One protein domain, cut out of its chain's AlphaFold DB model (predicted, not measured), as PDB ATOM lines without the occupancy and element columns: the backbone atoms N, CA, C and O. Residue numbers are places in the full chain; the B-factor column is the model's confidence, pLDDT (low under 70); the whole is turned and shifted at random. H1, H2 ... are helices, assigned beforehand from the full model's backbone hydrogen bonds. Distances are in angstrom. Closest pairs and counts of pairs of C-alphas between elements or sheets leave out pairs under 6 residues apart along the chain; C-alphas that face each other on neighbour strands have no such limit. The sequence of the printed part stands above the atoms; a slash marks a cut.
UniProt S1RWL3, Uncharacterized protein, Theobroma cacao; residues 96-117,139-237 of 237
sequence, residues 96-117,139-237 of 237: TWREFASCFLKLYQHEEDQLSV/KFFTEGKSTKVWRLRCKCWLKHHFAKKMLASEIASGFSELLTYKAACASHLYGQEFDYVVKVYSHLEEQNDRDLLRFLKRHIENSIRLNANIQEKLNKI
ATOM      1  N   THR A  96     -58.058  36.776 -57.958       97.50
ATOM      2  CA  THR A  96     -57.093  37.857 -57.705       97.50
ATOM      3  C   THR A  96     -55.997  37.408 -56.744       97.50
ATOM      4  O   THR A  96     -54.819  37.682 -56.971       97.50
ATOM      5  N   TRP A  97     -56.362  36.671 -55.693       98.00
ATOM      6  CA  TRP A  97     -55.391  36.090 -54.766       98.00
ATOM      7  C   TRP A  97     -54.526  35.020 -55.437       98.00
ATOM      8  O   TRP A  97     -53.321  34.979 -55.195       98.00
ATOM      9  N   ARG A  98     -55.105  34.189 -56.313       98.19
ATOM     10  CA  ARG A  98     -54.365  33.185 -57.096       98.19
ATOM     11  C   ARG A  98     -53.289  33.846 -57.957       98.19
ATOM     12  O   ARG A  98     -52.139  33.405 -57.944       98.19
ATOM     13  N   GLU A  99     -53.644  34.912 -58.670       98.25
ATOM     14  CA  GLU A  99     -52.703  35.672 -59.498       98.25
ATOM     15  C   GLU A  99     -51.627  36.344 -58.643       98.25
ATOM     16  O   GLU A  99     -50.446  36.304 -58.985       98.25
ATOM     17  N   PHE A 100     -51.994  36.882 -57.477       98.25
ATOM     18  CA  PHE A 100     -51.027  37.502 -56.576       98.25
ATOM     19  C   PHE A 100     -50.003  36.502 -56.026       98.25
ATOM     20  O   PHE A 100     -48.800  36.762 -56.052       98.25
ATOM     21  N   ALA A 101     -50.465  35.332 -55.571       98.31
ATOM     22  CA  ALA A 101     -49.596  34.238 -55.143       98.31
ATOM     23  C   ALA A 101     -48.666  33.803 -56.283       98.31
ATOM     24  O   ALA A 101     -47.455  33.680 -56.089       98.31
ATOM     25  N   SER A 102     -49.218  33.637 -57.488       97.69
ATOM     26  CA  SER A 102     -48.455  33.272 -58.686       97.69
ATOM     27  C   SER A 102     -47.368  34.298 -59.007       97.69
ATOM     28  O   SER A 102     -46.256  33.913 -59.363       97.69
ATOM     29  N   CYS A 103     -47.641  35.594 -58.825       97.38
ATOM     30  CA  CYS A 103     -46.640  36.636 -59.020       97.38
ATOM     31  C   CYS A 103     -45.460  36.496 -58.048       97.38
ATOM     32  O   CYS A 103     -44.308  36.571 -58.471       97.38
ATOM     33  N   PHE A 104     -45.721  36.246 -56.760       96.06
ATOM     34  CA  PHE A 104     -44.644  36.028 -55.787       96.06
ATOM     35  C   PHE A 104     -43.793  34.802 -56.107       96.06
ATOM     36  O   PHE A 104     -42.577  34.837 -55.930       96.06
ATOM     37  N   LEU A 105     -44.419  33.736 -56.597       94.31
ATOM     38  CA  LEU A 105     -43.703  32.536 -57.000       94.31
ATOM     39  C   LEU A 105     -42.797  32.789 -58.211       94.31
ATOM     40  O   LEU A 105     -41.647  32.365 -58.204       94.31
ATOM     41  N   LYS A 106     -43.278  33.530 -59.218       94.06
ATOM     42  CA  LYS A 106     -42.450  33.948 -60.363       94.06
ATOM     43  C   LYS A 106     -41.281  34.838 -59.930       94.06
ATOM     44  O   LYS A 106     -40.185  34.695 -60.458       94.06
ATOM     45  N   LEU A 107     -41.500  35.734 -58.961       91.38
ATOM     46  CA  LEU A 107     -40.434  36.573 -58.404       91.38
ATOM     47  C   LEU A 107     -39.346  35.733 -57.727       91.38
ATOM     48  O   LEU A 107     -38.171  36.000 -57.944       91.38
ATOM     49  N   TYR A 108     -39.731  34.713 -56.954       88.00
ATOM     50  CA  TYR A 108     -38.781  33.766 -56.362       88.00
ATOM     51  C   TYR A 108     -37.957  33.042 -57.441       88.00
ATOM     52  O   TYR A 108     -36.730  33.043 -57.386       88.00
ATOM     53  N   GLN A 109     -38.626  32.485 -58.456       85.81
ATOM     54  CA  GLN A 109     -37.974  31.725 -59.532       85.81
ATOM     55  C   GLN A 109     -36.966  32.570 -60.320       85.81
ATOM     56  O   GLN A 109     -35.864  32.118 -60.608       85.81
ATOM     57  N   HIS A 110     -37.308  33.824 -60.618       78.94
ATOM     58  CA  HIS A 110     -36.405  34.727 -61.328       78.94
ATOM     59  C   HIS A 110     -35.113  35.022 -60.541       78.94
ATOM     60  O   HIS A 110     -34.053  35.201 -61.142       78.94
ATOM     61  N   GLU A 111     -35.168  35.060 -59.206       70.56
ATOM     62  CA  GLU A 111     -33.965  35.208 -58.376       70.56
ATOM     63  C   GLU A 111     -33.108  33.944 -58.368       70.56
ATOM     64  O   GLU A 111     -31.884  34.038 -58.474       70.56
ATOM     65  N   GLU A 112     -33.737  32.771 -58.294       67.06
ATOM     66  CA  GLU A 112     -33.055  31.478 -58.374       67.06
ATOM     67  C   GLU A 112     -32.312  31.314 -59.715       67.06
ATOM     68  O   GLU A 112     -31.120  30.985 -59.734       67.06
ATOM     69  N   ASP A 113     -32.970  31.645 -60.830       66.50
ATOM     70  CA  ASP A 113     -32.392  31.552 -62.174       66.50
ATOM     71  C   ASP A 113     -31.169  32.468 -62.338       66.50
ATOM     72  O   ASP A 113     -30.126  32.029 -62.832       66.50
ATOM     73  N   GLN A 114     -31.242  33.723 -61.871       60.94
ATOM     74  CA  GLN A 114     -30.106  34.655 -61.923       60.94
ATOM     75  C   GLN A 114     -28.889  34.146 -61.141       60.94
ATOM     76  O   GLN A 114     -27.751  34.349 -61.568       60.94
ATOM     77  N   LEU A 115     -29.112  33.478 -60.010       57.50
ATOM     78  CA  LEU A 115     -28.037  32.915 -59.194       57.50
ATOM     79  C   LEU A 115     -27.379  31.710 -59.872       57.50
ATOM     80  O   LEU A 115     -26.154  31.590 -59.834       57.50
ATOM     81  N   SER A 116     -28.166  30.858 -60.536       57.44
ATOM     82  CA  SER A 116     -27.653  29.684 -61.253       57.44
ATOM     83  C   SER A 116     -26.666  30.058 -62.370       57.44
ATOM     84  O   SER A 116     -25.644  29.398 -62.550       57.44
ATOM     85  N   VAL A 117     -26.916  31.172 -63.069       56.81
ATOM     86  CA  VAL A 117     -26.070  31.659 -64.170       56.81
ATOM     87  C   VAL A 117     -24.754  32.255 -63.657       56.81
ATOM     88  O   VAL A 117     -23.714  32.081 -64.291       56.81
ATOM     89  N   LYS A 139     -35.376  43.690 -55.854       81.12
ATOM     90  CA  LYS A 139     -35.006  45.115 -55.769       81.12
ATOM     91  C   LYS A 139     -36.230  46.031 -55.746       81.12
ATOM     92  O   LYS A 139     -36.276  46.989 -54.977       81.12
ATOM     93  N   PHE A 140     -37.270  45.647 -56.479       84.44
ATOM     94  CA  PHE A 140     -38.576  46.295 -56.493       84.44
ATOM     95  C   PHE A 140     -39.171  46.560 -55.090       84.44
ATOM     96  O   PHE A 140     -39.729  47.631 -54.859       84.44
ATOM     97  N   PHE A 141     -38.998  45.663 -54.108       87.19
ATOM     98  CA  PHE A 141     -39.463  45.867 -52.722       87.19
ATOM     99  C   PHE A 141     -38.514  46.727 -51.871       87.19
ATOM    100  O   PHE A 141     -38.868  47.214 -50.790       87.19
ATOM    101  N   THR A 142     -37.269  46.883 -52.317       83.00
ATOM    102  CA  THR A 142     -36.180  47.459 -51.522       83.00
ATOM    103  C   THR A 142     -35.727  48.845 -51.955       83.00
ATOM    104  O   THR A 142     -35.062  49.520 -51.162       83.00
ATOM    105  N   GLU A 143     -36.062  49.264 -53.172       83.75
ATOM    106  CA  GLU A 143     -35.607  50.520 -53.765       83.75
ATOM    107  C   GLU A 143     -36.425  51.740 -53.310       83.75
ATOM    108  O   GLU A 143     -37.648  51.705 -53.142       83.75
ATOM    109  N   GLY A 144     -35.727  52.860 -53.097       84.06
ATOM    110  CA  GLY A 144     -36.330  54.146 -52.745       84.06
ATOM    111  C   GLY A 144     -37.260  54.078 -51.527       84.06
ATOM    112  O   GLY A 144     -36.862  53.703 -50.424       84.06
ATOM    113  N   LYS A 145     -38.522  54.484 -51.715       85.88
ATOM    114  CA  LYS A 145     -39.556  54.472 -50.662       85.88
ATOM    115  C   LYS A 145     -40.314  53.139 -50.574       85.88
ATOM    116  O   LYS A 145     -41.113  52.979 -49.647       85.88
ATOM    117  N   SER A 146     -40.050  52.192 -51.478       87.81
ATOM    118  CA  SER A 146     -40.807  50.943 -51.629       87.81
ATOM    119  C   SER A 146     -40.845  50.125 -50.335       87.81
ATOM    120  O   SER A 146     -41.914  49.739 -49.869       87.81
ATOM    121  N   THR A 147     -39.711  50.001 -49.637       90.38
ATOM    122  CA  THR A 147     -39.623  49.247 -48.371       90.38
ATOM    123  C   THR A 147     -40.607  49.746 -47.315       90.38
ATOM    124  O   THR A 147     -41.231  48.955 -46.610       90.38
ATOM    125  N   LYS A 148     -40.780  51.070 -47.198       91.25
ATOM    126  CA  LYS A 148     -41.714  51.657 -46.226       91.25
ATOM    127  C   LYS A 148     -43.166  51.402 -46.631       91.25
ATOM    128  O   LYS A 148     -43.972  51.119 -45.747       91.25
ATOM    129  N   VAL A 149     -43.474  51.473 -47.929       93.81
ATOM    130  CA  VAL A 149     -44.811  51.205 -48.485       93.81
ATOM    131  C   VAL A 149     -45.204  49.749 -48.246       93.81
ATOM    132  O   VAL A 149     -46.211  49.491 -47.590       93.81
ATOM    133  N   TRP A 150     -44.368  48.795 -48.654       94.94
ATOM    134  CA  TRP A 150     -44.644  47.367 -48.474       94.94
ATOM    135  C   TRP A 150     -44.724  46.954 -47.006       94.94
ATOM    136  O   TRP A 150     -45.592  46.170 -46.628       94.94
ATOM    137  N   ARG A 151     -43.916  47.559 -46.129       93.56
ATOM    138  CA  ARG A 151     -44.068  47.372 -44.680       93.56
ATOM    139  C   ARG A 151     -45.451  47.803 -44.183       93.56
ATOM    140  O   ARG A 151     -46.028  47.136 -43.325       93.56
ATOM    141  N   LEU A 152     -45.955  48.945 -44.656       94.31
ATOM    142  CA  LEU A 152     -47.279  49.440 -44.271       94.31
ATOM    143  C   LEU A 152     -48.387  48.535 -44.818       94.31
ATOM    144  O   LEU A 152     -49.296  48.210 -44.057       94.31
ATOM    145  N   ARG A 153     -48.258  48.053 -46.061       95.75
ATOM    146  CA  ARG A 153     -49.160  47.052 -46.658       95.75
ATOM    147  C   ARG A 153     -49.267  45.802 -45.810       95.75
ATOM    148  O   ARG A 153     -50.358  45.475 -45.358       95.75
ATOM    149  N   CYS A 154     -48.135  45.175 -45.496       94.94
ATOM    150  CA  CYS A 154     -48.096  43.993 -44.639       94.94
ATOM    151  C   CYS A 154     -48.791  44.258 -43.291       94.94
ATOM    152  O   CYS A 154     -49.642  43.492 -42.851       94.94
ATOM    153  N   LYS A 155     -48.520  45.398 -42.642       94.31
ATOM    154  CA  LYS A 155     -49.199  45.751 -41.380       94.31
ATOM    155  C   LYS A 155     -50.712  45.943 -41.535       94.31
ATOM    156  O   LYS A 155     -51.461  45.575 -40.630       94.31
ATOM    157  N   CYS A 156     -51.151  46.542 -42.636       94.31
ATOM    158  CA  CYS A 156     -52.558  46.800 -42.925       94.31
ATOM    159  C   CYS A 156     -53.311  45.494 -43.217       94.31
ATOM    160  O   CYS A 156     -54.323  45.186 -42.585       94.31
ATOM    161  N   TRP A 157     -52.757  44.659 -44.096       95.62
ATOM    162  CA  TRP A 157     -53.360  43.398 -44.515       95.62
ATOM    163  C   TRP A 157     -53.467  42.375 -43.386       95.62
ATOM    164  O   TRP A 157     -54.437  41.623 -43.361       95.62
ATOM    165  N   LEU A 158     -52.567  42.391 -42.393       93.62
ATOM    166  CA  LEU A 158     -52.740  41.594 -41.170       93.62
ATOM    167  C   LEU A 158     -54.087  41.853 -40.478       93.62
ATOM    168  O   LEU A 158     -54.691  40.935 -39.927       93.62
ATOM    169  N   LYS A 159     -54.563  43.103 -40.496       91.69
ATOM    170  CA  LYS A 159     -55.814  43.501 -39.837       91.69
ATOM    171  C   LYS A 159     -57.038  43.343 -40.731       91.69
ATOM    172  O   LYS A 159     -58.131  43.156 -40.201       91.69
ATOM    173  N   HIS A 160     -56.872  43.482 -42.042       90.81
ATOM    174  CA  HIS A 160     -57.993  43.516 -42.984       90.81
ATOM    175  C   HIS A 160     -58.235  42.179 -43.667       90.81
ATOM    176  O   HIS A 160     -59.372  41.732 -43.685       90.81
ATOM    177  N   HIS A 161     -57.177  41.510 -44.125       93.94
ATOM    178  CA  HIS A 161     -57.281  40.265 -44.889       93.94
ATOM    179  C   HIS A 161     -56.953  39.029 -44.061       93.94
ATOM    180  O   HIS A 161     -57.525  37.973 -44.293       93.94
ATOM    181  N   PHE A 162     -56.069  39.136 -43.067       95.00
ATOM    182  CA  PHE A 162     -55.586  37.977 -42.298       95.00
ATOM    183  C   PHE A 162     -55.999  38.003 -40.822       95.00
ATOM    184  O   PHE A 162     -55.372  37.366 -39.973       95.00
ATOM    185  N   ALA A 163     -57.062  38.738 -40.489       91.81
ATOM    186  CA  ALA A 163     -57.560  38.789 -39.122       91.81
ATOM    187  C   ALA A 163     -58.109  37.423 -38.682       91.81
ATOM    188  O   ALA A 163     -58.874  36.791 -39.406       91.81
ATOM    189  N   LYS A 164     -57.814  37.006 -37.443       88.88
ATOM    190  CA  LYS A 164     -58.273  35.715 -36.886       88.88
ATOM    191  C   LYS A 164     -59.786  35.494 -37.012       88.88
ATOM    192  O   LYS A 164     -60.221  34.392 -37.322       88.88
ATOM    193  N   LYS A 165     -60.578  36.551 -36.802       87.50
ATOM    194  CA  LYS A 165     -62.042  36.510 -36.952       87.50
ATOM    195  C   LYS A 165     -62.490  36.216 -38.390       87.50
ATOM    196  O   LYS A 165     -63.511  35.571 -38.573       87.50
ATOM    197  N   MET A 166     -61.721  36.674 -39.380       87.44
ATOM    198  CA  MET A 166     -62.019  36.483 -40.798       87.44
ATOM    199  C   MET A 166     -61.724  35.044 -41.220       87.44
ATOM    200  O   MET A 166     -62.571  34.417 -41.842       87.44
ATOM    201  N   LEU A 167     -60.596  34.484 -40.771       90.44
ATOM    202  CA  LEU A 167     -60.248  33.087 -41.039       90.44
ATOM    203  C   LEU A 167     -61.346  32.118 -40.575       90.44
ATOM    204  O   LEU A 167     -61.727  31.221 -41.318       90.44
ATOM    205  N   ALA A 168     -61.885  32.315 -39.367       88.44
ATOM    206  CA  ALA A 168     -62.955  31.464 -38.846       88.44
ATOM    207  C   ALA A 168     -64.219  31.515 -39.727       88.44
ATOM    208  O   ALA A 168     -64.795  30.472 -40.029       88.44
ATOM    209  N   SER A 169     -64.626  32.709 -40.178       88.25
ATOM    210  CA  SER A 169     -65.764  32.850 -41.094       88.25
ATOM    211  C   SER A 169     -65.486  32.277 -42.484       88.25
ATOM    212  O   SER A 169     -66.379  31.691 -43.084       88.25
ATOM    213  N   GLU A 170     -64.259  32.409 -42.990       89.88
ATOM    214  CA  GLU A 170     -63.880  31.899 -44.310       89.88
ATOM    215  C   GLU A 170     -63.848  30.364 -44.322       89.88
ATOM    216  O   GLU A 170     -64.402  29.759 -45.238       89.88
ATOM    217  N   ILE A 171     -63.318  29.727 -43.271       89.25
ATOM    218  CA  ILE A 171     -63.404  28.267 -43.086       89.25
ATOM    219  C   ILE A 171     -64.868  27.818 -43.036       89.25
ATOM    220  O   ILE A 171     -65.256  26.904 -43.757       89.25
ATOM    221  N   ALA A 172     -65.707  28.494 -42.244       88.19
ATOM    222  CA  ALA A 172     -67.124  28.146 -42.134       88.19
ATOM    223  C   ALA A 172     -67.899  28.323 -43.453       88.19
ATOM    224  O   ALA A 172     -68.869  27.611 -43.695       88.19
ATOM    225  N   SER A 173     -67.481  29.263 -44.306       86.69
ATOM    226  CA  SER A 173     -68.112  29.511 -45.606       86.69
ATOM    227  C   SER A 173     -67.790  28.459 -46.675       86.69
ATOM    228  O   SER A 173     -68.479  28.408 -47.690       86.69
ATOM    229  N   GLY A 174     -66.762  27.626 -46.467       83.00
ATOM    230  CA  GLY A 174     -66.384  26.559 -47.399       83.00
ATOM    231  C   GLY A 174     -65.699  27.029 -48.690       83.00
ATOM    232  O   GLY A 174     -65.542  26.238 -49.617       83.00
ATOM    233  N   PHE A 175     -65.264  28.292 -48.785       86.88
ATOM    234  CA  PHE A 175     -64.531  28.805 -49.950       86.88
ATOM    235  C   PHE A 175     -63.051  28.374 -49.936       86.88
ATOM    236  O   PHE A 175     -62.145  29.195 -49.755       86.88
ATOM    237  N   SER A 176     -62.795  27.078 -50.144       90.81
ATOM    238  CA  SER A 176     -61.457  26.468 -50.051       90.81
ATOM    239  C   SER A 176     -60.421  27.115 -50.973       90.81
ATOM    240  O   SER A 176     -59.278  27.316 -50.561       90.81
ATOM    241  N   GLU A 177     -60.803  27.515 -52.190       95.75
ATOM    242  CA  GLU A 177     -59.901  28.205 -53.121       95.75
ATOM    243  C   GLU A 177     -59.430  29.557 -52.571       95.75
ATOM    244  O   GLU A 177     -58.232  29.838 -52.555       95.75
ATOM    245  N   LEU A 178     -60.355  30.383 -52.068       95.50
ATOM    246  CA  LEU A 178     -60.027  31.692 -51.498       95.50
ATOM    247  C   LEU A 178     -59.078  31.544 -50.303       95.50
ATOM    248  O   LEU A 178     -58.062  32.236 -50.234       95.50
ATOM    249  N   LEU A 179     -59.385  30.614 -49.391       95.69
ATOM    250  CA  LEU A 179     -58.539  30.305 -48.237       95.69
ATOM    251  C   LEU A 179     -57.130  29.903 -48.666       95.69
ATOM    252  O   LEU A 179     -56.152  30.467 -48.172       95.69
ATOM    253  N   THR A 180     -57.041  28.970 -49.615       97.94
ATOM    254  CA  THR A 180     -55.782  28.444 -50.149       97.94
ATOM    255  C   THR A 180     -54.935  29.545 -50.770       97.94
ATOM    256  O   THR A 180     -53.755  29.670 -50.448       97.94
ATOM    257  N   TYR A 181     -55.518  30.385 -51.626       98.50
ATOM    258  CA  TYR A 181     -54.764  31.432 -52.317       98.50
ATOM    259  C   TYR A 181     -54.347  32.562 -51.383       98.50
ATOM    260  O   TYR A 181     -53.215  33.039 -51.465       98.50
ATOM    261  N   LYS A 182     -55.191  32.921 -50.410       97.62
ATOM    262  CA  LYS A 182     -54.794  33.828 -49.328       97.62
ATOM    263  C   LYS A 182     -53.654  33.249 -48.496       97.62
ATOM    264  O   LYS A 182     -52.719  33.981 -48.180       97.62
ATOM    265  N   ALA A 183     -53.697  31.959 -48.159       98.06
ATOM    266  CA  ALA A 183     -52.628  31.293 -47.416       98.06
ATOM    267  C   ALA A 183     -51.322  31.238 -48.221       98.06
ATOM    268  O   ALA A 183     -50.262  31.510 -47.665       98.06
ATOM    269  N   ALA A 184     -51.394  30.994 -49.529       98.62
ATOM    270  CA  ALA A 184     -50.241  31.066 -50.420       98.62
ATOM    271  C   ALA A 184     -49.632  32.479 -50.449       98.62
ATOM    272  O   ALA A 184     -48.431  32.643 -50.265       98.62
ATOM    273  N   CYS A 185     -50.436  33.540 -50.577       98.38
ATOM    274  CA  CYS A 185     -49.916  34.906 -50.443       98.38
ATOM    275  C   CYS A 185     -49.317  35.159 -49.053       98.38
ATOM    276  O   CYS A 185     -48.253  35.764 -48.930       98.38
ATOM    277  N   ALA A 186     -49.983  34.697 -47.995       98.06
ATOM    278  CA  ALA A 186     -49.526  34.880 -46.627       98.06
ATOM    279  C   ALA A 186     -48.197  34.160 -46.350       98.06
ATOM    280  O   ALA A 186     -47.377  34.713 -45.616       98.06
ATOM    281  N   SER A 187     -47.936  33.000 -46.966       98.00
ATOM    282  CA  SER A 187     -46.649  32.310 -46.834       98.00
ATOM    283  C   SER A 187     -45.515  33.152 -47.414       98.00
ATOM    284  O   SER A 187     -44.486  33.299 -46.757       98.00
ATOM    285  N   HIS A 188     -45.712  33.778 -48.582       96.75
ATOM    286  CA  HIS A 188     -44.745  34.704 -49.182       96.75
ATOM    287  C   HIS A 188     -44.573  35.990 -48.364       96.75
ATOM    288  O   HIS A 188     -43.458  36.489 -48.225       96.75
ATOM    289  N   LEU A 189     -45.658  36.534 -47.808       96.25
ATOM    290  CA  LEU A 189     -45.626  37.800 -47.072       96.25
ATOM    291  C   LEU A 189     -45.040  37.662 -45.663       96.25
ATOM    292  O   LEU A 189     -44.225  38.492 -45.259       96.25
ATOM    293  N   TYR A 190     -45.457  36.644 -44.911       96.25
ATOM    294  CA  TYR A 190     -45.202  36.520 -43.470       96.25
ATOM    295  C   TYR A 190     -44.424  35.263 -43.078       96.25
ATOM    296  O   TYR A 190     -43.939  35.207 -41.953       96.25
ATOM    297  N   GLY A 191     -44.273  34.297 -43.984       95.25
ATOM    298  CA  GLY A 191     -43.644  33.009 -43.705       95.25
ATOM    299  C   GLY A 191     -44.653  31.885 -43.477       95.25
ATOM    300  O   GLY A 191     -45.842  32.110 -43.249       95.25
ATOM    301  N   GLN A 192     -44.157  30.653 -43.559       95.88
ATOM    302  CA  GLN A 192     -44.946  29.429 -43.388       95.88
ATOM    303  C   GLN A 192     -45.459  29.245 -41.954       95.88
ATOM    304  O   GLN A 192     -46.503  28.647 -41.729       95.88
ATOM    305  N   GLU A 193     -44.732  29.799 -40.987       95.75
ATOM    306  CA  GLU A 193     -45.031  29.771 -39.559       95.75
ATOM    307  C   GLU A 193     -46.201  30.686 -39.166       95.75
ATOM    308  O   GLU A 193     -46.634  30.695 -38.013       95.75
ATOM    309  N   PHE A 194     -46.708  31.489 -40.102       96.75
ATOM    310  CA  PHE A 194     -47.812  32.392 -39.836       96.75
ATOM    311  C   PHE A 194     -49.106  31.610 -39.550       96.75
ATOM    312  O   PHE A 194     -49.517  30.765 -40.341       96.75
ATOM    313  N   ASP A 195     -49.786  31.936 -38.443       96.00
ATOM    314  CA  ASP A 195     -50.970  31.218 -37.922       96.00
ATOM    315  C   ASP A 195     -52.061  30.971 -38.981       96.00
ATOM    316  O   ASP A 195     -52.676  29.908 -38.999       96.00
ATOM    317  N   TYR A 196     -52.278  31.928 -39.893       96.69
ATOM    318  CA  TYR A 196     -53.232  31.767 -40.994       96.69
ATOM    319  C   TYR A 196     -52.817  30.641 -41.954       96.69
ATOM    320  O   TYR A 196     -53.652  29.829 -42.338       96.69
ATOM    321  N   VAL A 197     -51.533  30.574 -42.323       97.62
ATOM    322  CA  VAL A 197     -50.994  29.557 -43.241       97.62
ATOM    323  C   VAL A 197     -51.115  28.176 -42.615       97.62
ATOM    324  O   VAL A 197     -51.664  27.275 -43.241       97.62
ATOM    325  N   VAL A 198     -50.675  28.036 -41.360       97.19
ATOM    326  CA  VAL A 198     -50.717  26.769 -40.616       97.19
ATOM    327  C   VAL A 198     -52.146  26.232 -40.531       97.19
ATOM    328  O   VAL A 198     -52.394  25.078 -40.863       97.19
ATOM    329  N   LYS A 199     -53.108  27.077 -40.149       96.38
ATOM    330  CA  LYS A 199     -54.508  26.659 -39.995       96.38
ATOM    331  C   LYS A 199     -55.175  26.279 -41.307       96.38
ATOM    332  O   LYS A 199     -55.903  25.293 -41.339       96.38
ATOM    333  N   VAL A 200     -54.944  27.044 -42.376       96.25
ATOM    334  CA  VAL A 200     -55.489  26.696 -43.697       96.25
ATOM    335  C   VAL A 200     -54.878  25.391 -44.193       96.25
ATOM    336  O   VAL A 200     -55.605  24.536 -44.683       96.25
ATOM    337  N   TYR A 201     -53.570  25.209 -44.019       96.81
ATOM    338  CA  TYR A 201     -52.891  23.977 -44.395       96.81
ATOM    339  C   TYR A 201     -53.488  22.756 -43.670       96.81
ATOM    340  O   TYR A 201     -53.897  21.807 -44.333       96.81
ATOM    341  N   SER A 202     -53.635  22.810 -42.339       95.62
ATOM    342  CA  SER A 202     -54.263  21.727 -41.565       95.62
ATOM    343  C   SER A 202     -55.713  21.471 -41.986       95.62
ATOM    344  O   SER A 202     -56.112  20.321 -42.138       95.62
ATOM    345  N   HIS A 203     -56.489  22.527 -42.247       94.62
ATOM    346  CA  HIS A 203     -57.864  22.386 -42.725       94.62
ATOM    347  C   HIS A 203     -57.940  21.663 -44.082       94.62
ATOM    348  O   HIS A 203     -58.790  20.796 -44.271       94.62
ATOM    349  N   LEU A 204     -57.042  21.973 -45.023       94.69
ATOM    350  CA  LEU A 204     -56.985  21.292 -46.323       94.69
ATOM    351  C   LEU A 204     -56.565  19.821 -46.193       94.69
ATOM    352  O   LEU A 204     -57.067  18.983 -46.943       94.69
ATOM    353  N   GLU A 205     -55.676  19.494 -45.247       94.56
ATOM    354  CA  GLU A 205     -55.324  18.101 -44.937       94.56
ATOM    355  C   GLU A 205     -56.527  17.317 -44.400       94.56
ATOM    356  O   GLU A 205     -56.778  16.204 -44.861       94.56
ATOM    357  N   GLU A 206     -57.314  17.908 -43.497       93.62
ATOM    358  CA  GLU A 206     -58.543  17.303 -42.965       93.62
ATOM    359  C   GLU A 206     -59.605  17.075 -44.052       93.62
ATOM    360  O   GLU A 206     -60.281  16.047 -44.051       93.62
ATOM    361  N   GLN A 207     -59.738  18.009 -45.001       91.50
ATOM    362  CA  GLN A 207     -60.667  17.889 -46.134       91.50
ATOM    363  C   GLN A 207     -60.159  16.957 -47.249       91.50
ATOM    364  O   GLN A 207     -60.913  16.631 -48.166       91.50
ATOM    365  N   ASN A 208     -58.899  16.510 -47.184       90.44
ATOM    366  CA  ASN A 208     -58.244  15.685 -48.205       90.44
ATOM    367  C   ASN A 208     -58.267  16.312 -49.622       90.44
ATOM    368  O   ASN A 208     -58.307  15.600 -50.634       90.44
ATOM    369  N   ASP A 209     -58.219  17.647 -49.712       90.31
ATOM    370  CA  ASP A 209     -58.157  18.377 -50.985       90.31
ATOM    371  C   ASP A 209     -56.715  18.399 -51.515       90.31
ATOM    372  O   ASP A 209     -55.910  19.293 -51.237       90.31
ATOM    373  N   ARG A 210     -56.363  17.350 -52.263       93.69
ATOM    374  CA  ARG A 210     -54.989  17.119 -52.729       93.69
ATOM    375  C   ARG A 210     -54.470  18.204 -53.674       93.69
ATOM    376  O   ARG A 210     -53.265  18.468 -53.667       93.69
ATOM    377  N   ASP A 211     -55.334  18.825 -54.472       96.25
ATOM    378  CA  ASP A 211     -54.913  19.819 -55.459       96.25
ATOM    379  C   ASP A 211     -54.615  21.165 -54.809       96.25
ATOM    380  O   ASP A 211     -53.537  21.727 -55.038       96.25
ATOM    381  N   LEU A 212     -55.506  21.642 -53.936       96.81
ATOM    382  CA  LEU A 212     -55.276  22.872 -53.181       96.81
ATOM    383  C   LEU A 212     -54.124  22.724 -52.186       96.81
ATOM    384  O   LEU A 212     -53.304  23.638 -52.053       96.81
ATOM    385  N   LEU A 213     -53.984  21.557 -51.553       96.94
ATOM    386  CA  LEU A 213     -52.856  21.283 -50.667       96.94
ATOM    387  C   LEU A 213     -51.522  21.317 -51.425       96.94
ATOM    388  O   LEU A 213     -50.563  21.937 -50.966       96.94
ATOM    389  N   ARG A 214     -51.451  20.687 -52.604       97.62
ATOM    390  CA  ARG A 214     -50.258  20.719 -53.465       97.62
ATOM    391  C   ARG A 214     -49.933  22.139 -53.922       97.62
ATOM    392  O   ARG A 214     -48.763  22.517 -53.927       97.62
ATOM    393  N   PHE A 215     -50.951  22.922 -54.280       98.12
ATOM    394  CA  PHE A 215     -50.779  24.333 -54.613       98.12
ATOM    395  C   PHE A 215     -50.151  25.095 -53.439       98.12
ATOM    396  O   PHE A 215     -49.113  25.734 -53.607       98.12
ATOM    397  N   LEU A 216     -50.718  24.976 -52.235       98.38
ATOM    398  CA  LEU A 216     -50.218  25.672 -51.049       98.38
ATOM    399  C   LEU A 216     -48.788  25.250 -50.678       98.38
ATOM    400  O   LEU A 216     -47.958  26.116 -50.409       98.38
ATOM    401  N   LYS A 217     -48.474  23.946 -50.723       97.88
ATOM    402  CA  LYS A 217     -47.117  23.422 -50.470       97.88
ATOM    403  C   LYS A 217     -46.075  24.086 -51.356       97.88
ATOM    404  O   LYS A 217     -45.077  24.584 -50.847       97.88
ATOM    405  N   ARG A 218     -46.359  24.192 -52.658       97.75
ATOM    406  CA  ARG A 218     -45.461  24.848 -53.613       97.75
ATOM    407  C   ARG A 218     -45.141  26.289 -53.204       97.75
ATOM    408  O   ARG A 218     -43.991  26.699 -53.298       97.75
ATOM    409  N   HIS A 219     -46.120  27.056 -52.726       98.12
ATOM    410  CA  HIS A 219     -45.899  28.435 -52.263       98.12
ATOM    411  C   HIS A 219     -45.214  28.527 -50.893       98.12
ATOM    412  O   HIS A 219     -44.520  29.503 -50.611       98.12
ATOM    413  N   ILE A 220     -45.409  27.540 -50.019       97.12
ATOM    414  CA  ILE A 220     -44.706  27.452 -48.733       97.12
ATOM    415  C   ILE A 220     -43.210  27.201 -48.962       97.12
ATOM    416  O   ILE A 220     -42.380  27.928 -48.419       97.12
ATOM    417  N   GLU A 221     -42.883  26.221 -49.804       94.94
ATOM    418  CA  GLU A 221     -41.506  25.802 -50.099       94.94
ATOM    419  C   GLU A 221     -40.706  26.881 -50.841       94.94
ATOM    420  O   GLU A 221     -39.512  27.028 -50.609       94.94
ATOM    421  N   ASN A 222     -41.374  27.673 -51.684       93.69
ATOM    422  CA  ASN A 222     -40.760  28.714 -52.516       93.69
ATOM    423  C   ASN A 222     -41.092  30.130 -52.002       93.69
ATOM    424  O   ASN A 222     -41.332  31.060 -52.777       93.69
ATOM    425  N   SER A 223     -41.196  30.294 -50.681       92.19
ATOM    426  CA  SER A 223     -41.578  31.567 -50.065       92.19
ATOM    427  C   SER A 223     -40.444  32.599 -50.087       92.19
ATOM    428  O   SER A 223     -39.325  32.330 -49.659       92.19
ATOM    429  N   ILE A 224     -40.779  33.843 -50.454       91.06
ATOM    430  CA  ILE A 224     -39.845  34.983 -50.423       91.06
ATOM    431  C   ILE A 224     -39.733  35.647 -49.040       91.06
ATOM    432  O   ILE A 224     -38.900  36.530 -48.861       91.06
ATOM    433  N   ARG A 225     -40.595  35.287 -48.076       91.56
ATOM    434  CA  ARG A 225     -40.646  35.827 -46.697       91.56
ATOM    435  C   ARG A 225     -40.487  37.358 -46.606       91.56
ATOM    436  O   ARG A 225     -39.700  37.878 -45.810       91.56
ATOM    437  N   LEU A 226     -41.272  38.090 -47.400       92.44
ATOM    438  CA  LEU A 226     -41.134  39.531 -47.639       92.44
ATOM    439  C   LEU A 226     -41.006  40.360 -46.350       92.44
ATOM    440  O   LEU A 226     -40.100  41.183 -46.224       92.44
ATOM    441  N   ASN A 227     -41.903  40.168 -45.380       90.88
ATOM    442  CA  ASN A 227     -41.910  40.977 -44.164       90.88
ATOM    443  C   ASN A 227     -40.656  40.750 -43.305       90.88
ATOM    444  O   ASN A 227     -40.136  41.721 -42.760       90.88
ATOM    445  N   ALA A 228     -40.155  39.514 -43.207       88.56
ATOM    446  CA  ALA A 228     -38.928  39.215 -42.468       88.56
ATOM    447  C   ALA A 228     -37.730  39.947 -43.093       88.56
ATOM    448  O   ALA A 228     -37.046  40.705 -42.404       88.56
ATOM    449  N   ASN A 229     -37.575  39.845 -44.416       86.44
ATOM    450  CA  ASN A 229     -36.513  40.527 -45.160       86.44
ATOM    451  C   ASN A 229     -36.582  42.060 -45.008       86.44
ATOM    452  O   ASN A 229     -35.556  42.734 -44.877       86.44
ATOM    453  N   ILE A 230     -37.792  42.635 -44.985       88.50
ATOM    454  CA  ILE A 230     -37.996  44.068 -44.719       88.50
ATOM    455  C   ILE A 230     -37.539  44.445 -43.301       88.50
ATOM    456  O   ILE A 230     -36.886  45.480 -43.144       88.50
ATOM    457  N   GLN A 231     -37.869  43.651 -42.273       85.56
ATOM    458  CA  GLN A 231     -37.438  43.938 -40.895       85.56
ATOM    459  C   GLN A 231     -35.918  43.842 -40.749       85.56
ATOM    460  O   GLN A 231     -35.303  44.745 -40.187       85.56
ATOM    461  N   GLU A 232     -35.297  42.799 -41.302       83.75
ATOM    462  CA  GLU A 232     -33.841  42.633 -41.257       83.75
ATOM    463  C   GLU A 232     -33.105  43.810 -41.897       83.75
ATOM    464  O   GLU A 232     -32.117  44.295 -41.347       83.75
ATOM    465  N   LYS A 233     -33.594  44.304 -43.041       79.25
ATOM    466  CA  LYS A 233     -33.002  45.470 -43.705       79.25
ATOM    467  C   LYS A 233     -33.124  46.733 -42.855       79.25
ATOM    468  O   LYS A 233     -32.183  47.517 -42.808       79.25
ATOM    469  N   LEU A 234     -34.265  46.944 -42.199       80.19
ATOM    470  CA  LEU A 234     -34.484  48.118 -41.352       80.19
ATOM    471  C   LEU A 234     -33.649  48.096 -40.071       80.19
ATOM    472  O   LEU A 234     -33.289  49.163 -39.598       80.19
ATOM    473  N   ASN A 235     -33.315  46.917 -39.545       78.25
ATOM    474  CA  ASN A 235     -32.462  46.779 -38.362       78.25
ATOM    475  C   ASN A 235     -30.965  46.996 -38.657       78.25
ATOM    476  O   ASN A 235     -30.169  47.092 -37.728       78.25
ATOM    477  N   LYS A 236     -30.571  47.033 -39.938       70.56
ATOM    478  CA  LYS A 236     -29.189  47.272 -40.395       70.56
ATOM    479  C   LYS A 236     -28.901  48.749 -40.722       70.56
ATOM    480  O   LYS A 236     -27.779  49.052 -41.118       70.56
ATOM    481  N   ILE A 237     -29.901  49.628 -40.618       57.47
ATOM    482  CA  ILE A 237     -29.818  51.083 -40.856       57.47
ATOM    483  C   ILE A 237     -29.896  51.791 -39.508       57.47
ATOM    484  O   ILE A 237     -29.107  52.737 -39.309       57.47
TER     485      ILE A 237
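What this domain is: This is residues 96 to 117 and 139 to 237 of the 237 residues of an uncharacterized protein of Theobroma cacao (UniProt S1RWL3). H5 is the core of this all-helix body, with H6 and H7 packed beside it in an up-and-down bundle, each running against the one before it. H1 crosses H5 with its residues 97 to 104 and runs on away from it until residues 112 to 117 stick out, while H4 folds back on H5 in a loose hairpin, H8 meets the end of H5 at residues 188 to 190, and H3 touches H8. The printed part has 121 residues with eight named helices, H1 to H8 in order, and no named strand. It is compact, with a radius of gyration of the C-alphas of 14.9 A and spans of 43 by 35 by 23 A.

How they stand to each other: Start at H1, residues 96 to 117; its residues 97 to 104 alone touch the hub H5, residues 176 to 190, at a steep tilt of 43 degrees, C-alphas 101 and 185 being closest at 4.8 A. H2, residues 139 to 142, and H3, residues 146 to 160, only just touch, with 3 pairs of C-alphas within 8 A, and only at the corner; C-alphas 141 and 147 are closest at 5.5 A. H4, residues 164 to 173, and H5 form a hairpin but only just touch, with 3 pairs within 8 A, residue 179 alone on H5; C-alphas 170 and 179 are closest at 6.8 A. In the next hairpin, H5 and H6, residues 195 to 207, come closest at C-alphas 183 and 197, 4.8 A. H7, residues 210 to 221, touches H5 at 7 degrees, a shallow tilt, the same way; C-alphas 184 and 219 are closest at 5.4 A. H8, residues 226 to 234, touches H5 only at their ends, C-alphas 189 and 226 being closest at 4.8 A. Every O i to N i+4 pair is within hydrogen-bond range in H1 and H4 to H8; H3 has 10 of 11, and H2 is too short for one.

Where its parts are: Find C-alpha 96 at (-57.093, 37.857, -57.705), where H1 begins its 32.3 A. H3 measures 20.6 A, H5 20.2 A and H6 18.4 A. H8 ends at C-alpha 234, (-34.484, 48.118, -41.352).

The domain as a whole: Residues 118 to 138 are not printed; C-alphas 117 and 139 are 18.2 A apart across this cut. Of the links printed whole, none is long. pLDDT is under 70 at residues 112 to 117 and 237.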